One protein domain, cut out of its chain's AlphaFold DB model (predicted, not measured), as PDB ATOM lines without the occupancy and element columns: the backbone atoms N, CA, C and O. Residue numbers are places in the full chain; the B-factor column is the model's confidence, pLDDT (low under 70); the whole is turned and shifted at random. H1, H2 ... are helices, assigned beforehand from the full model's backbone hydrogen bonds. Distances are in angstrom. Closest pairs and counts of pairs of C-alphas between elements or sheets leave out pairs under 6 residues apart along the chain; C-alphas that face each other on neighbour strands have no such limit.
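Overview. This is residues 2 to 120 of the 443 residues of an uncharacterized protein of Flavobacterium sp. GSR22 (UniProt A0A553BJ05). The model is an up-and-down bundle of five helices, H1, H4, H5, H6 and H7, with the long H5 and H6 side by side, H4 along both, H1 packed on H4 and H5, and H7 packed on H5 and H6. The loop after short H2 leads out to H3, which lies off the bundle; residues 24 to 30, of which 29 to 30 belong to H3, stick out. The printed part has 119 residues with seven named helices, H1 to H7 in chain order, and no named strand; the class is all helix. It is compact, with a radius of gyration of the C-alphas of 14.5 A and spans of 41 by 33 by 25 A.

Arrangement. The longest helix, H6, residues 81 to 103, touches H5, residues 57 to 77; they form a helical hairpin at a shallow tilt of 11 degrees, opposite ways, the closest C-alphas being those of Ile 75 and Lys 84, 5.2 A. H4, residues 40 to 53, touches H6 at a shallow tilt of 17 degrees, the same way, closest at the C-alphas of Thr 45 and Phe 94, 6.4 A; H6 does so with residues 94 to 102 alone. H4 and H5 form another hairpin, closest at the C-alphas of Ala 48 and Ala 60, 5.0 A. H7, residues 109 to 120, touches H5 the same way, closest at the C-alphas of Arg 65 and Ser 118, 5.4 A, and makes a hairpin with H6. H1, residues 3 to 12, touches H4 opposite ways, with the C-alphas of Ala 7 and Val 44 5.4 A apart, and is apart from H6. H2, residues 16 to 19, touches H6, closest at the C-alphas of Ile 19 and Ile 87, 6.8 A. H3, residues 29 to 38, is close to H4 but not clearly touching, about perpendicular at 73 degrees, the C-alphas of Phe 36 and Ile 42 being closest at 7.5 A. In H1, H3, H4, H5, H6 and H7 every O i to N i+4 pair is within hydrogen-bond range; H2 is too short for such a pair.

Along the chain. H1 begins at C-alpha 3, (16.967, 6.922, -11.192). H4 is 20.0 A long, H5 30.3 A and H6 32.8 A, from C-alpha 81 at (33.437, 11.334, 18.077). H7, 16.7 A, ends at C-alpha 120, (17.151, 23.795, 8.005).

Size, cuts and confidence. The two C-alphas farthest apart, of Lys 79 and Pro 106, are 41.6 A apart. The printed part has no cut and no long link. Mean pLDDT of the printed part is 84.0; residues 20 to 37 are under 70.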
ATOM      1  N   LYS A   2      14.205   3.285 -12.769       83.06
ATOM      2  CA  LYS A   2      14.046   4.738 -12.588       83.06
ATOM      3  C   LYS A   2      15.159   5.275 -11.654       83.06
ATOM      4  O   LYS A   2      15.409   4.608 -10.644       83.06
ATOM      5  N   PRO A   3      15.833   6.399 -11.968       80.62
ATOM      6  CA  PRO A   3      16.967   6.922 -11.192       80.62
ATOM      7  C   PRO A   3      16.705   7.080  -9.688       80.62
ATOM      8  O   PRO A   3      17.589   6.845  -8.876       80.62
ATOM      9  N   GLU A   4      15.477   7.410  -9.298       82.69
ATOM     10  CA  GLU A   4      15.060   7.610  -7.908       82.69
ATOM     11  C   GLU A   4      15.036   6.303  -7.116       82.69
ATOM     12  O   GLU A   4      15.350   6.294  -5.927       82.69
ATOM     13  N   LYS A   5      14.677   5.192  -7.774       87.56
ATOM     14  CA  LYS A   5      14.709   3.864  -7.153       87.56
ATOM     15  C   LYS A   5      16.152   3.438  -6.908       87.56
ATOM     16  O   LYS A   5      16.479   3.058  -5.796       87.56
ATOM     17  N   LEU A   6      17.011   3.609  -7.917       89.50
ATOM     18  CA  LEU A   6      18.447   3.347  -7.787       89.50
ATOM     19  C   LEU A   6      19.070   4.196  -6.675       89.50
ATOM     20  O   LEU A   6      19.799   3.670  -5.847       89.50
ATOM     21  N   ALA A   7      18.746   5.491  -6.618       90.44
ATOM     22  CA  ALA A   7      19.226   6.359  -5.550       90.44
ATOM     23  C   ALA A   7      18.746   5.887  -4.172       90.44
ATOM     24  O   ALA A   7      19.544   5.852  -3.248       90.44
ATOM     25  N   SER A   8      17.474   5.503  -4.025       89.88
ATOM     26  CA  SER A   8      16.949   5.005  -2.747       89.88
ATOM     27  C   SER A   8      17.650   3.717  -2.309       89.88
ATOM     28  O   SER A   8      18.105   3.648  -1.173       89.88
ATOM     29  N   ASP A   9      17.808   2.755  -3.223       91.62
ATOM     30  CA  ASP A   9      18.476   1.480  -2.947       91.62
ATOM     31  C   ASP A   9      19.939   1.694  -2.513       91.62
ATOM     32  O   ASP A   9      20.451   0.967  -1.667       91.62
ATOM     33  N   GLU A  10      20.628   2.693  -3.077       92.06
ATOM     34  CA  GLU A  10      21.992   3.051  -2.669       92.06
ATOM     35  C   GLU A  10      22.029   3.837  -1.346       92.06
ATOM     36  O   GLU A  10      22.916   3.592  -0.534       92.06
ATOM     37  N   ILE A  11      21.065   4.728  -1.078       92.44
ATOM     38  CA  ILE A  11      20.958   5.452   0.206       92.44
ATOM     39  C   ILE A  11      20.745   4.479   1.369       92.44
ATOM     40  O   ILE A  11      21.342   4.651   2.434       92.44
ATOM     41  N   ASP A  12      19.925   3.446   1.173       91.44
ATOM     42  CA  ASP A  12      19.616   2.465   2.216       91.44
ATOM     43  C   ASP A  12      20.848   1.652   2.636       91.44
ATOM     44  O   ASP A  12      20.959   1.269   3.803       91.44
ATOM     45  N   LYS A  13      21.808   1.468   1.718       91.00
ATOM     46  CA  LYS A  13      23.090   0.789   1.966       91.00
ATOM     47  C   LYS A  13      24.107   1.648   2.721       91.00
ATOM     48  O   LYS A  13      25.113   1.112   3.171       91.00
ATOM     49  N   ILE A  14      23.875   2.956   2.865       88.56
ATOM     50  CA  ILE A  14      24.762   3.835   3.636       88.56
ATOM     51  C   ILE A  14      24.594   3.530   5.131       88.56
ATOM     52  O   ILE A  14      23.499   3.594   5.684       88.56
ATOM     53  N   ASP A  15      25.696   3.242   5.807       85.50
ATOM     54  CA  ASP A  15      25.800   3.005   7.245       85.50
ATOM     55  C   ASP A  15      27.163   3.504   7.766       85.50
ATOM     56  O   ASP A  15      28.009   3.963   6.992       85.50
ATOM     57  N   CYS A  16      27.406   3.425   9.081       76.69
ATOM     58  CA  CYS A  16      28.675   3.884   9.658       76.69
ATOM     59  C   CYS A  16      29.907   3.147   9.100       76.69
ATOM     60  O   CYS A  16      31.001   3.698   9.152       76.69
ATOM     61  N   LYS A  17      29.769   1.923   8.570       75.00
ATOM     62  CA  LYS A  17      30.903   1.137   8.056       75.00
ATOM     63  C   LYS A  17      31.207   1.461   6.597       75.00
ATOM     64  O   LYS A  17      32.365   1.619   6.241       75.00
ATOM     65  N   SER A  18      30.173   1.576   5.775       72.81
ATOM     66  CA  SER A  18      30.255   1.888   4.345       72.81
ATOM     67  C   SER A  18      30.623   3.343   4.087       72.81
ATOM     68  O   SER A  18      31.257   3.644   3.080       72.81
ATOM     69  N   ILE A  19      30.268   4.257   4.996       71.88
ATOM     70  CA  ILE A  19      30.699   5.646   4.871       71.88
ATOM     71  C   ILE A  19      32.185   5.792   5.195       71.88
ATOM     72  O   ILE A  19      32.861   6.543   4.501       71.88
ATOM     73  N   PHE A  20      32.695   5.041   6.179       64.19
ATOM     74  CA  PHE A  20      34.091   5.041   6.610       64.19
ATOM     75  C   PHE A  20      35.009   4.335   5.620       64.19
ATOM     76  O   PHE A  20      35.324   3.153   5.744       64.19
ATOM     77  N   ILE A  21      35.514   5.099   4.663       62.28
ATOM     78  CA  ILE A  21      36.481   4.589   3.705       62.28
ATOM     79  C   ILE A  21      37.874   5.040   4.139       62.28
ATOM     80  O   ILE A  21      38.237   6.217   4.037       62.28
ATOM     81  N   ASN A  22      38.656   4.094   4.662       53.56
ATOM     82  CA  ASN A  22      40.030   4.336   5.079       53.56
ATOM     83  C   ASN A  22      40.961   4.302   3.853       53.56
ATOM     84  O   ASN A  22      41.428   3.242   3.450       53.56
ATOM     85  N   ASN A  23      41.220   5.471   3.264       52.47
ATOM     86  CA  ASN A  23      42.066   5.619   2.069       52.47
ATOM     87  C   ASN A  23      43.555   5.840   2.368       52.47
ATOM     88  O   ASN A  23      44.342   6.043   1.442       52.47
ATOM     89  N   ASN A  24      43.968   5.841   3.638       46.97
ATOM     90  CA  ASN A  24      45.345   6.178   3.986       46.97
ATOM     91  C   ASN A  24      46.328   5.116   3.464       46.97
ATOM     92  O   ASN A  24      46.456   4.038   4.038       46.97
ATOM     93  N   GLY A  25      47.055   5.464   2.396       47.94
ATOM     94  CA  GLY A  25      48.214   4.716   1.901       47.94
ATOM     95  C   GLY A  25      47.941   3.690   0.799       47.94
ATOM     96  O   GLY A  25      48.818   2.878   0.518       47.94
ATOM     97  N   ILE A  26      46.765   3.702   0.162       55.75
ATOM     98  CA  ILE A  26      46.467   2.770  -0.935       55.75
ATOM     99  C   ILE A  26      47.049   3.326  -2.241       55.75
ATOM    100  O   ILE A  26      46.487   4.229  -2.851       55.75
ATOM    101  N   SER A  27      48.193   2.784  -2.660       57.94
ATOM    102  CA  SER A  27      48.798   3.016  -3.983       57.94
ATOM    103  C   SER A  27      48.300   2.037  -5.056       57.94
ATOM    104  O   SER A  27      48.689   2.142  -6.216       57.94
ATOM    105  N   ASP A  28      47.467   1.075  -4.657       67.75
ATOM    106  CA  ASP A  28      46.947  -0.005  -5.489       67.75
ATOM    107  C   ASP A  28      45.641   0.424  -6.176       67.75
ATOM    108  O   ASP A  28      44.648   0.750  -5.515       67.75
ATOM    109  N   ILE A  29      45.662   0.445  -7.510       65.88
ATOM    110  CA  ILE A  29      44.553   0.920  -8.341       65.88
ATOM    111  C   ILE A  29      43.321   0.031  -8.152       65.88
ATOM    112  O   ILE A  29      42.229   0.573  -7.995       65.88
ATOM    113  N   ASP A  30      43.472  -1.291  -8.066       63.28
ATOM    114  CA  ASP A  30      42.327  -2.207  -7.970       63.28
ATOM    115  C   ASP A  30      41.589  -2.034  -6.637       63.28
ATOM    116  O   ASP A  30      40.362  -1.952  -6.594       63.28
ATOM    117  N   LYS A  31      42.340  -1.831  -5.547       61.00
ATOM    118  CA  LYS A  31      41.764  -1.504  -4.232       61.00
ATOM    119  C   LYS A  31      41.103  -0.132  -4.219       61.00
ATOM    120  O   LYS A  31      40.081   0.049  -3.563       61.00
ATOM    121  N   SER A  32      41.663   0.841  -4.942       59.81
ATOM    122  CA  SER A  32      41.038   2.159  -5.082       59.81
ATOM    123  C   SER A  32      39.713   2.083  -5.851       59.81
ATOM    124  O   SER A  32      38.743   2.729  -5.458       59.81
ATOM    125  N   VAL A  33      39.636   1.247  -6.891       62.00
ATOM    126  CA  VAL A  33      38.415   1.008  -7.672       62.00
ATOM    127  C   VAL A  33      37.360   0.318  -6.814       62.00
ATOM    128  O   VAL A  33      36.233   0.801  -6.757       62.00
ATOM    129  N   GLU A  34      37.727  -0.725  -6.068       59.50
ATOM    130  CA  GLU A  34      36.821  -1.430  -5.151       59.50
ATOM    131  C   GLU A  34      36.250  -0.495  -4.068       59.50
ATOM    132  O   GLU A  34      35.076  -0.569  -3.701       59.50
ATOM    133  N   ILE A  35      37.059   0.456  -3.596       67.12
ATOM    134  CA  ILE A  35      36.622   1.519  -2.692       67.12
ATOM    135  C   ILE A  35      35.564   2.422  -3.341       67.12
ATOM    136  O   ILE A  35      34.528   2.681  -2.730       67.12
ATOM    137  N   PHE A  36      35.790   2.898  -4.570       65.38
ATOM    138  CA  PHE A  36      34.814   3.732  -5.282       65.38
ATOM    139  C   PHE A  36      33.539   2.955  -5.636       65.38
ATOM    140  O   PHE A  36      32.441   3.512  -5.580       65.38
ATOM    141  N   GLU A  37      33.664   1.671  -5.968       67.31
ATOM    142  CA  GLU A  37      32.532   0.785  -6.239       67.31
ATOM    143  C   GLU A  37      31.697   0.498  -4.992       67.31
ATOM    144  O   GLU A  37      30.494   0.283  -5.116       67.31
ATOM    145  N   ASN A  38      32.277   0.554  -3.795       73.94
ATOM    146  CA  ASN A  38      31.543   0.396  -2.537       73.94
ATOM    147  C   ASN A  38      31.135   1.735  -1.896       73.94
ATOM    148  O   ASN A  38      30.411   1.756  -0.902       73.94
ATOM    149  N   ASP A  39      31.522   2.866  -2.493       83.19
ATOM    150  CA  ASP A  39      31.128   4.193  -2.029       83.19
ATOM    151  C   ASP A  39      29.711   4.563  -2.507       83.19
ATOM    152  O   ASP A  39      29.492   5.247  -3.517       83.19
ATOM    153  N   HIS A  40      28.718   4.120  -1.738       89.81
ATOM    154  CA  HIS A  40      27.303   4.384  -2.003       89.81
ATOM    155  C   HIS A  40      26.964   5.883  -2.040       89.81
ATOM    156  O   HIS A  40      26.142   6.311  -2.853       89.81
ATOM    157  N   LEU A  41      27.629   6.718  -1.233       90.56
ATOM    158  CA  LEU A  41      27.371   8.159  -1.231       90.56
ATOM    159  C   LEU A  41      27.845   8.813  -2.535       90.56
ATOM    160  O   LEU A  41      27.142   9.670  -3.073       90.56
ATOM    161  N   ILE A  42      28.993   8.405  -3.085       88.88
ATOM    162  CA  ILE A  42      29.463   8.891  -4.393       88.88
ATOM    163  C   ILE A  42      28.490   8.487  -5.500       88.88
ATOM    164  O   ILE A  42      28.139   9.327  -6.332       88.88
ATOM    165  N   LYS A  43      27.996   7.246  -5.492       90.69
ATOM    166  CA  LYS A  43      26.994   6.795  -6.471       90.69
ATOM    167  C   LYS A  43      25.730   7.647  -6.415       90.69
ATOM    168  O   LYS A  43      25.283   8.141  -7.449       90.69
ATOM    169  N   VAL A  44      25.197   7.891  -5.218       92.94
ATOM    170  CA  VAL A  44      24.018   8.751  -5.033       92.94
ATOM    171  C   VAL A  44      24.307  10.196  -5.450       92.94
ATOM    172  O   VAL A  44      23.463  10.819  -6.093       92.94
ATOM    173  N   THR A  45      25.511  10.712  -5.175       93.25
ATOM    174  CA  THR A  45      25.955  12.039  -5.643       93.25
ATOM    175  C   THR A  45      25.890  12.132  -7.166       93.25
ATOM    176  O   THR A  45      25.333  13.084  -7.707       93.25
ATOM    177  N   ASN A  46      26.413  11.122  -7.865       91.88
ATOM    178  CA  ASN A  46      26.425  11.083  -9.325       91.88
ATOM    179  C   ASN A  46      25.009  10.979  -9.903       91.88
ATOM    180  O   ASN A  46      24.715  11.634 -10.899       91.88
ATOM    181  N   ILE A  47      24.115  10.214  -9.266       92.81
ATOM    182  CA  ILE A  47      22.703  10.146  -9.672       92.81
ATOM    183  C   ILE A  47      22.026  11.513  -9.498       92.81
ATOM    184  O   ILE A  47      21.323  11.960 -10.402       92.81
ATOM    185  N   ALA A  48      22.255  12.199  -8.374       92.88
ATOM    186  CA  ALA A  48      21.711  13.537  -8.145       92.88
ATOM    187  C   ALA A  48      22.214  14.537  -9.200       92.88
ATOM    188  O   ALA A  48      21.408  15.237  -9.807       92.88
ATOM    189  N   ILE A  49      23.521  14.549  -9.483       92.75
ATOM    190  CA  ILE A  49      24.126  15.397 -10.525       92.75
ATOM    191  C   ILE A  49      23.546  15.086 -11.910       92.75
ATOM    192  O   ILE A  49      23.197  16.008 -12.645       92.75
ATOM    193  N   ALA A  50      23.389  13.807 -12.258       91.56
ATOM    194  CA  ALA A  50      22.794  13.400 -13.527       91.56
ATOM    195  C   ALA A  50      21.330  13.847 -13.655       91.56
ATOM    196  O   ALA A  50      20.894  14.216 -14.737       91.56
ATOM    197  N   LEU A  51      20.565  13.854 -12.561       90.56
ATOM    198  CA  LEU A  51      19.199  14.383 -12.568       90.56
ATOM    199  C   LEU A  51      19.176  15.905 -12.729       90.56
ATOM    200  O   LEU A  51      18.350  16.429 -13.474       90.56
ATOM    201  N   ILE A  52      20.104  16.616 -12.085       90.56
ATOM    202  CA  ILE A  52      20.250  18.068 -12.253       90.56
ATOM    203  C   ILE A  52      20.609  18.405 -13.707       90.56
ATOM    204  O   ILE A  52      20.047  19.344 -14.267       90.56
ATOM    205  N   SER A  53      21.496  17.630 -14.340       88.75
ATOM    206  CA  SER A  53      21.935  17.882 -15.719       88.75
ATOM    207  C   SER A  53      20.822  17.708 -16.754       88.75
ATOM    208  O   SER A  53      20.828  18.393 -17.772       88.75
ATOM    209  N   VAL A  54      19.839  16.846 -16.478       89.19
ATOM    210  CA  VAL A  54      18.640  16.660 -17.318       89.19
ATOM    211  C   VAL A  54      17.432  17.473 -16.831       89.19
ATOM    212  O   VAL A  54      16.302  17.190 -17.218       89.19
ATOM    213  N   SER A  55      17.659  18.485 -15.982       83.69
ATOM    214  CA  SER A  55      16.636  19.408 -15.454       83.69
ATOM    215  C   SER A  55      15.518  18.753 -14.625       83.69
ATOM    216  O   SER A  55      14.449  19.330 -14.431       83.69
ATOM    217  N   GLU A  56      15.767  17.578 -14.052       87.19
ATOM    218  CA  GLU A  56      14.847  16.859 -13.163       87.19
ATOM    219  C   GLU A  56      15.008  17.332 -11.705       87.19
ATOM    220  O   GLU A  56      15.306  16.566 -10.780       87.19
ATOM    221  N   SER A  57      14.836  18.641 -11.500       84.25
ATOM    222  CA  SER A  57      15.226  19.340 -10.269       84.25
ATOM    223  C   SER A  57      14.480  18.861  -9.021       84.25
ATOM    224  O   SER A  57      15.091  18.695  -7.967       84.25
ATOM    225  N   VAL A  58      13.186  18.558  -9.135       88.94
ATOM    226  CA  VAL A  58      12.361  18.058  -8.021       88.94
ATOM    227  C   VAL A  58      12.857  16.694  -7.530       88.94
ATOM    228  O   VAL A  58      12.962  16.455  -6.326       88.94
ATOM    229  N   LYS A  59      13.215  15.796  -8.457       91.06
ATOM    230  CA  LYS A  59      13.739  14.464  -8.119       91.06
ATOM    231  C   LYS A  59      15.115  14.567  -7.473       91.06
ATOM    232  O   LYS A  59      15.372  13.889  -6.479       91.06
ATOM    233  N   ALA A  60      15.973  15.442  -7.995       91.38
ATOM    234  CA  ALA A  60      17.274  15.715  -7.399       91.38
ATOM    235  C   ALA A  60      17.143  16.272  -5.970       91.38
ATOM    236  O   ALA A  60      17.797  15.760  -5.064       91.38
ATOM    237  N   GLN A  61      16.248  17.239  -5.733       92.62
ATOM    238  CA  GLN A  61      15.969  17.773  -4.390       92.62
ATOM    239  C   GLN A  61      15.494  16.687  -3.420       92.62
ATOM    240  O   GLN A  61      15.938  16.642  -2.275       92.62
ATOM    241  N   LEU A  62      14.631  15.774  -3.876       91.88
ATOM    242  CA  LEU A  62      14.158  14.660  -3.054       91.88
ATOM    243  C   LEU A  62      15.295  13.704  -2.667       91.88
ATOM    244  O   LEU A  62      15.339  13.238  -1.529       91.88
ATOM    245  N   ILE A  63      16.229  13.434  -3.582       93.31
ATOM    246  CA  ILE A  63      17.425  12.630  -3.289       93.31
ATOM    247  C   ILE A  63      18.333  13.353  -2.294       93.31
ATOM    248  O   ILE A  63      18.738  12.736  -1.312       93.31
ATOM    249  N   ILE A  64      18.605  14.647  -2.504       94.81
ATOM    250  CA  ILE A  64      19.406  15.473  -1.588       94.81
ATOM    251  C   ILE A  64      18.821  15.397  -0.178       94.81
ATOM    252  O   ILE A  64      19.523  14.999   0.746       94.81
ATOM    253  N   ARG A  65      17.514  15.645  -0.030       93.25
ATOM    254  CA  ARG A  65      16.822  15.563   1.261       93.25
ATOM    255  C   ARG A  65      16.939  14.179   1.902       93.25
ATOM    256  O   ARG A  65      17.193  14.085   3.099       93.25
ATOM    257  N   LYS A  66      16.763  13.097   1.135       93.75
ATOM    258  CA  LYS A  66      16.894  11.724   1.654       93.75
ATOM    259  C   LYS A  66      18.313  11.422   2.145       93.75
ATOM    260  O   LYS A  66      18.459  10.812   3.201       93.75
ATOM    261  N   VAL A  67      19.339  11.859   1.409       94.56
ATOM    262  CA  VAL A  67      20.744  11.730   1.831       94.56
ATOM    263  C   VAL A  67      20.974  12.494   3.127       94.56
ATOM    264  O   VAL A  67      21.538  11.931   4.061       94.56
ATOM    265  N   THR A  68      20.492  13.736   3.210       93.00
ATOM    266  CA  THR A  68      20.591  14.549   4.423       93.00
ATOM    267  C   THR A  68      19.985  13.826   5.617       93.00
ATOM    268  O   THR A  68      20.693  13.587   6.582       93.00
ATOM    269  N   VAL A  69      18.727  13.382   5.530       91.56
ATOM    270  CA  VAL A  69      18.053  12.662   6.627       91.56
ATOM    271  C   VAL A  69      18.833  11.414   7.045       91.56
ATOM    272  O   VAL A  69      19.038  11.174   8.235       91.56
ATOM    273  N   LYS A  70      19.298  10.617   6.076       92.62
ATOM    274  CA  LYS A  70      20.062   9.394   6.349       92.62
ATOM    275  C   LYS A  70      21.361   9.697   7.098       92.62
ATOM    276  O   LYS A  70      21.631   9.054   8.109       92.62
ATOM    277  N   LEU A  71      22.148  10.659   6.617       90.75
ATOM    278  CA  LEU A  71      23.425  11.015   7.234       90.75
ATOM    279  C   LEU A  71      23.234  11.697   8.591       90.75
ATOM    280  O   LEU A  71      23.969  11.374   9.517       90.75
ATOM    281  N   SER A  72      22.224  12.553   8.748       88.12
ATOM    282  CA  SER A  72      21.883  13.163  10.039       88.12
ATOM    283  C   SER A  72      21.560  12.109  11.092       88.12
ATOM    284  O   SER A  72      22.112  12.159  12.187       88.12
ATOM    285  N   ASN A  73      20.736  11.109  10.756       88.00
ATOM    286  CA  ASN A  73      20.431  10.011  11.677       88.00
ATOM    287  C   ASN A  73      21.684   9.208  12.047       88.00
ATOM    288  O   ASN A  73      21.885   8.919  13.220       88.00
ATOM    289  N   LEU A  74      22.579   8.934  11.091       88.88
ATOM    290  CA  LEU A  74      23.852   8.270  11.398       88.88
ATOM    291  C   LEU A  74      24.736   9.101  12.341       88.88
ATOM    292  O   LEU A  74      25.373   8.532  13.221       88.88
ATOM    293  N   ILE A  75      24.776  10.431  12.193       85.31
ATOM    294  CA  ILE A  75      25.540  11.311  13.098       85.31
ATOM    295  C   ILE A  75      24.966  11.270  14.518       85.31
ATOM    296  O   ILE A  75      25.721  11.273  15.492       85.31
ATOM    297  N   ILE A  76      23.638  11.242  14.631       81.06
ATOM    298  CA  ILE A  76      22.924  11.176  15.908       81.06
ATOM    299  C   ILE A  76      23.202   9.836  16.601       81.06
ATOM    300  O   ILE A  76      23.656   9.819  17.742       81.06
ATOM    301  N   ASP A  77      23.009   8.726  15.885       85.31
ATOM    302  CA  ASP A  77      23.105   7.368  16.433       85.31
ATOM    303  C   ASP A  77      24.549   6.939  16.753       85.31
ATOM    304  O   ASP A  77      24.783   6.052  17.584       85.31
ATOM    305  N   GLU A  78      25.538   7.546  16.094       85.56
ATOM    306  CA  GLU A  78      26.948   7.252  16.318       85.56
ATOM    307  C   GLU A  78      27.390   7.704  17.721       85.56
ATOM    308  O   GLU A  78      26.991   8.747  18.227       85.56
ATOM    309  N   LYS A  79      28.250   6.930  18.385       82.81
ATOM    310  CA  LYS A  79      28.778   7.277  19.718       82.81
ATOM    311  C   LYS A  79      30.232   7.721  19.665       82.81
ATOM    312  O   LYS A  79      30.699   8.424  20.558       82.81
ATOM    313  N   ASN A  80      30.968   7.307  18.638       83.94
ATOM    314  CA  ASN A  80      32.367   7.653  18.472       83.94
ATOM    315  C   ASN A  80      32.524   9.044  17.833       83.94
ATOM    316  O   ASN A  80      32.095   9.276  16.706       83.94
ATOM    317  N   GLN A  81      33.209   9.955  18.530       79.25
ATOM    318  CA  GLN A  81      33.437  11.334  18.077       79.25
ATOM    319  C   GLN A  81      34.129  11.419  16.706       79.25
ATOM    320  O   GLN A  81      33.684  12.161  15.833       79.25
ATOM    321  N   LYS A  82      35.198  10.638  16.485       80.62
ATOM    322  CA  LYS A  82      35.907  10.617  15.193       80.62
ATOM    323  C   LYS A  82      34.990  10.105  14.088       80.62
ATOM    324  O   LYS A  82      35.051  10.603  12.966       80.62
ATOM    325  N   SER A  83      34.125   9.146  14.427       81.50
ATOM    326  CA  SER A  83      33.110   8.649  13.513       81.50
ATOM    327  C   SER A  83      32.110   9.713  13.089       81.50
ATOM    328  O   SER A  83      31.915   9.923  11.891       81.50
ATOM    329  N   LYS A  84      31.563  10.460  14.054       83.25
ATOM    330  CA  LYS A  84      30.676  11.598  13.779       83.25
ATOM    331  C   LYS A  84      31.328  12.622  12.855       83.25
ATOM    332  O   LYS A  84      30.749  12.982  11.835       83.25
ATOM    333  N   GLU A  85      32.542  13.062  13.186       80.44
ATOM    334  CA  GLU A  85      33.262  14.081  12.411       80.44
ATOM    335  C   GLU A  85      33.477  13.668  10.952       80.44
ATOM    336  O   GLU A  85      33.316  14.481  10.043       80.44
ATOM    337  N   TYR A  86      33.793  12.400  10.709       83.88
ATOM    338  CA  TYR A  86      33.973  11.902   9.353       83.88
ATOM    339  C   TYR A  86      32.647  11.838   8.578       83.88
ATOM    340  O   TYR A  86      32.593  12.252   7.420       83.88
ATOM    341  N   ILE A  87      31.553  11.375   9.200       86.62
ATOM    342  CA  ILE A  87      30.217  11.374   8.569       86.62
ATOM    343  C   ILE A  87      29.814  12.805   8.183       86.62
ATOM    344  O   ILE A  87      29.325  13.046   7.076       86.62
ATOM    345  N   ILE A  88      30.095  13.769   9.061       85.44
ATOM    346  CA  ILE A  88      29.896  15.197   8.816       85.44
ATOM    347  C   ILE A  88      30.710  15.666   7.607       85.44
ATOM    348  O   ILE A  88      30.151  16.263   6.690       85.44
ATOM    349  N   GLU A  89      32.011  15.370   7.542       85.19
ATOM    350  CA  GLU A  89      32.860  15.741   6.399       85.19
ATOM    351  C   GLU A  89      32.347  15.157   5.074       85.19
ATOM    352  O   GLU A  89      32.393  15.816   4.028       85.19
ATOM    353  N   ARG A  90      31.793  13.943   5.114       88.56
ATOM    354  CA  ARG A  90      31.180  13.277   3.961       88.56
ATOM    355  C   ARG A  90      29.884  13.965   3.526       88.56
ATOM    356  O   ARG A  90      29.713  14.188   2.327       88.56
ATOM    357  N   LEU A  91      29.031  14.382   4.464       90.25
ATOM    358  CA  LEU A  91      27.842  15.196   4.177       90.25
ATOM    359  C   LEU A  91      28.220  16.557   3.560       90.25
ATOM    360  O   LEU A  91      27.625  16.968   2.564       90.25
ATOM    361  N   ILE A  92      29.252  17.231   4.084       89.06
ATOM    362  CA  ILE A  92      29.780  18.482   3.506       89.06
ATOM    363  C   ILE A  92      30.249  18.245   2.070       89.06
ATOM    364  O   ILE A  92      29.918  19.016   1.172       89.06
ATOM    365  N   SER A  93      31.030  17.187   1.842       89.19
ATOM    366  CA  SER A  93      31.550  16.839   0.516       89.19
ATOM    367  C   SER A  93      30.422  16.578  -0.485       89.19
ATOM    368  O   SER A  93      30.473  17.089  -1.606       89.19
ATOM    369  N   PHE A  94      29.381  15.855  -0.062       93.00
ATOM    370  CA  PHE A  94      28.169  15.640  -0.847       93.00
ATOM    371  C   PHE A  94      27.528  16.968  -1.265       93.00
ATOM    372  O   PHE A  94      27.385  17.222  -2.462       93.00
ATOM    373  N   TYR A  95      27.219  17.848  -0.307       94.06
ATOM    374  CA  TYR A  95      26.606  19.137  -0.621       94.06
ATOM    375  C   TYR A  95      27.479  19.985  -1.538       94.06
ATOM    376  O   TYR A  95      26.983  20.502  -2.533       94.06
ATOM    377  N   ILE A  96      28.778  20.112  -1.249       92.81
ATOM    378  CA  ILE A  96      29.669  20.959  -2.047       92.81
ATOM    379  C   ILE A  96      29.752  20.476  -3.497       92.81
ATOM    380  O   ILE A  96      29.707  21.308  -4.396       92.81
ATOM    381  N   LYS A  97      29.798  19.161  -3.749       92.81
ATOM    382  CA  LYS A  97      29.775  18.627  -5.121       92.81
ATOM    383  C   LYS A  97      28.484  18.987  -5.856       92.81
ATOM    384  O   LYS A  97      28.534  19.394  -7.015       92.81
ATOM    385  N   VAL A  98      27.339  18.865  -5.185       94.38
ATOM    386  CA  VAL A  98      26.036  19.237  -5.757       94.38
ATOM    387  C   VAL A  98      25.961  20.744  -6.017       94.38
ATOM    388  O   VAL A  98      25.490  21.152  -7.078       94.38
ATOM    389  N   ILE A  99      26.456  21.570  -5.092       94.75
ATOM    390  CA  ILE A  99      26.516  23.033  -5.223       94.75
ATOM    391  C   ILE A  99      27.401  23.427  -6.405       94.75
ATOM    392  O   ILE A  99      26.947  24.168  -7.272       94.75
ATOM    393  N   ASP A 100      28.634  22.915  -6.463       93.44
ATOM    394  CA  ASP A 100      29.602  23.235  -7.517       93.44
ATOM    395  C   ASP A 100      29.033  22.895  -8.898       93.44
ATOM    396  O   ASP A 100      29.135  23.697  -9.824       93.44
ATOM    397  N   PHE A 101      28.347  21.756  -9.026       93.19
ATOM    398  CA  PHE A 101      27.656  21.417 -10.266       93.19
ATOM    399  C   PHE A 101      26.478  22.357 -10.559       93.19
ATOM    400  O   PHE A 101      26.340  22.847 -11.677       93.19
ATOM    401  N   SER A 102      25.635  22.636  -9.562       93.12
ATOM    402  CA  SER A 102      24.421  23.446  -9.734       93.12
ATOM    403  C   SER A 102      24.723  24.890 -10.129       93.12
ATOM    404  O   SER A 102      23.969  25.476 -10.901       93.12
ATOM    405  N   LEU A 103      25.828  25.457  -9.638       92.31
ATOM    406  CA  LEU A 103      26.255  26.823  -9.955       92.31
ATOM    407  C   LEU A 103      26.690  27.002 -11.413       92.31
ATOM    408  O   LEU A 103      26.561  28.100 -11.951       92.31
ATOM    409  N   LEU A 104      27.169  25.931 -12.052       88.69
ATOM    410  CA  LEU A 104      27.607  25.929 -13.452       88.69
ATOM    411  C   LEU A 104      26.455  25.750 -14.447       88.69
ATOM    412  O   LEU A 104      26.663  25.841 -15.655       88.69
ATOM    413  N   GLN A 105      25.252  25.469 -13.956       82.81
ATOM    414  CA  GLN A 105      24.102  25.122 -14.777       82.81
ATOM    415  C   GLN A 105      23.040  26.235 -14.725       82.81
ATOM    416  O   GLN A 105      22.780  26.798 -13.655       82.81
ATOM    417  N   PRO A 106      22.392  26.567 -15.855       74.50
ATOM    418  CA  PRO A 106      21.324  27.560 -15.873       74.50
ATOM    419  C   PRO A 106      20.089  27.069 -15.095       74.50
ATOM    420  O   PRO A 106      19.816  25.874 -15.032       74.50
ATOM    421  N   ASN A 107      19.316  28.002 -14.527       70.75
ATOM    422  CA  ASN A 107      17.999  27.760 -13.911       70.75
ATOM    423  C   ASN A 107      17.947  26.770 -12.724       70.75
ATOM    424  O   ASN A 107      16.885  26.232 -12.416       70.75
ATOM    425  N   ASN A 108      19.052  26.572 -11.998       82.25
ATOM    426  CA  ASN A 108      19.119  25.644 -10.858       82.25
ATOM    427  C   ASN A 108      18.969  26.285  -9.468       82.25
ATOM    428  O   ASN A 108      19.320  25.664  -8.463       82.25
ATOM    429  N   ALA A 109      18.370  27.477  -9.391       84.31
ATOM    430  CA  ALA A 109      18.012  28.137  -8.129       84.31
ATOM    431  C   ALA A 109      17.258  27.191  -7.174       84.31
ATOM    432  O   ALA A 109      17.563  27.103  -5.986       84.31
ATOM    433  N   GLY A 110      16.336  26.381  -7.713       87.06
ATOM    434  CA  GLY A 110      15.581  25.399  -6.932       87.06
ATOM    435  C   GLY A 110      16.452  24.349  -6.231       87.06
ATOM    436  O   GLY A 110      16.121  23.936  -5.125       87.06
ATOM    437  N   ILE A 111      17.579  23.929  -6.822       93.38
ATOM    438  CA  ILE A 111      18.495  22.972  -6.177       93.38
ATOM    439  C   ILE A 111      19.194  23.619  -4.982       93.38
ATOM    440  O   ILE A 111      19.250  23.020  -3.910       93.38
ATOM    441  N   LEU A 112      19.693  24.845  -5.156       93.81
ATOM    442  CA  LEU A 112      20.378  25.590  -4.100       93.81
ATOM    443  C   LEU A 112      19.429  25.894  -2.931       93.81
ATOM    444  O   LEU A 112      19.786  25.647  -1.782       93.81
ATOM    445  N   ARG A 113      18.185  26.305  -3.219       91.00
ATOM    446  CA  ARG A 113      17.129  26.442  -2.197       91.00
ATOM    447  C   ARG A 113      16.788  25.103  -1.534       91.00
ATOM    448  O   ARG A 113      16.650  25.028  -0.322       91.00
ATOM    449  N   GLY A 114      16.731  24.011  -2.300       91.19
ATOM    450  CA  GLY A 114      16.523  22.665  -1.755       91.19
ATOM    451  C   GLY A 114      17.628  22.217  -0.789       91.19
ATOM    452  O   GLY A 114      17.347  21.519   0.187       91.19
ATOM    453  N   ILE A 115      18.873  22.643  -1.023       94.69
ATOM    454  CA  ILE A 115      19.988  22.423  -0.094       94.69
ATOM    455  C   ILE A 115      19.778  23.224   1.194       94.69
ATOM    456  O   ILE A 115      19.896  22.641   2.269       94.69
ATOM    457  N   TRP A 116      19.403  24.506   1.106       94.19
ATOM    458  CA  TRP A 116      19.072  25.314   2.286       94.19
ATOM    459  C   TRP A 116      17.963  24.685   3.134       94.19
ATOM    460  O   TRP A 116      18.172  24.443   4.320       94.19
ATOM    461  N   ASN A 117      16.862  24.270   2.507       93.12
ATOM    462  CA  ASN A 117      15.754  23.592   3.190       93.12
ATOM    463  C   ASN A 117      16.187  22.279   3.864       93.12
ATOM    464  O   ASN A 117      15.690  21.908   4.930       93.12
ATOM    465  N   SER A 118      17.116  21.549   3.238       93.62
ATOM    466  CA  SER A 118      17.655  20.309   3.804       93.62
ATOM    467  C   SER A 118      18.523  20.587   5.032       93.62
ATOM    468  O   SER A 118      18.454  19.845   6.010       93.62
ATOM    469  N   ILE A 119      19.306  21.670   5.011       91.06
ATOM    470  CA  ILE A 119      20.095  22.129   6.162       91.06
ATOM    471  C   ILE A 119      19.169  22.568   7.298       91.06
ATOM    472  O   ILE A 119      19.374  22.134   8.426       91.06
ATOM    473  N   GLU A 120      18.141  23.369   7.009       91.88
ATOM    474  CA  GLU A 120      17.151  23.795   8.005       91.88
ATOM    475  C   GLU A 120      16.521  22.591   8.712       91.88
ATOM    476  O   GLU A 120      16.589  22.483   9.935       91.88
TER     477      GLU A 120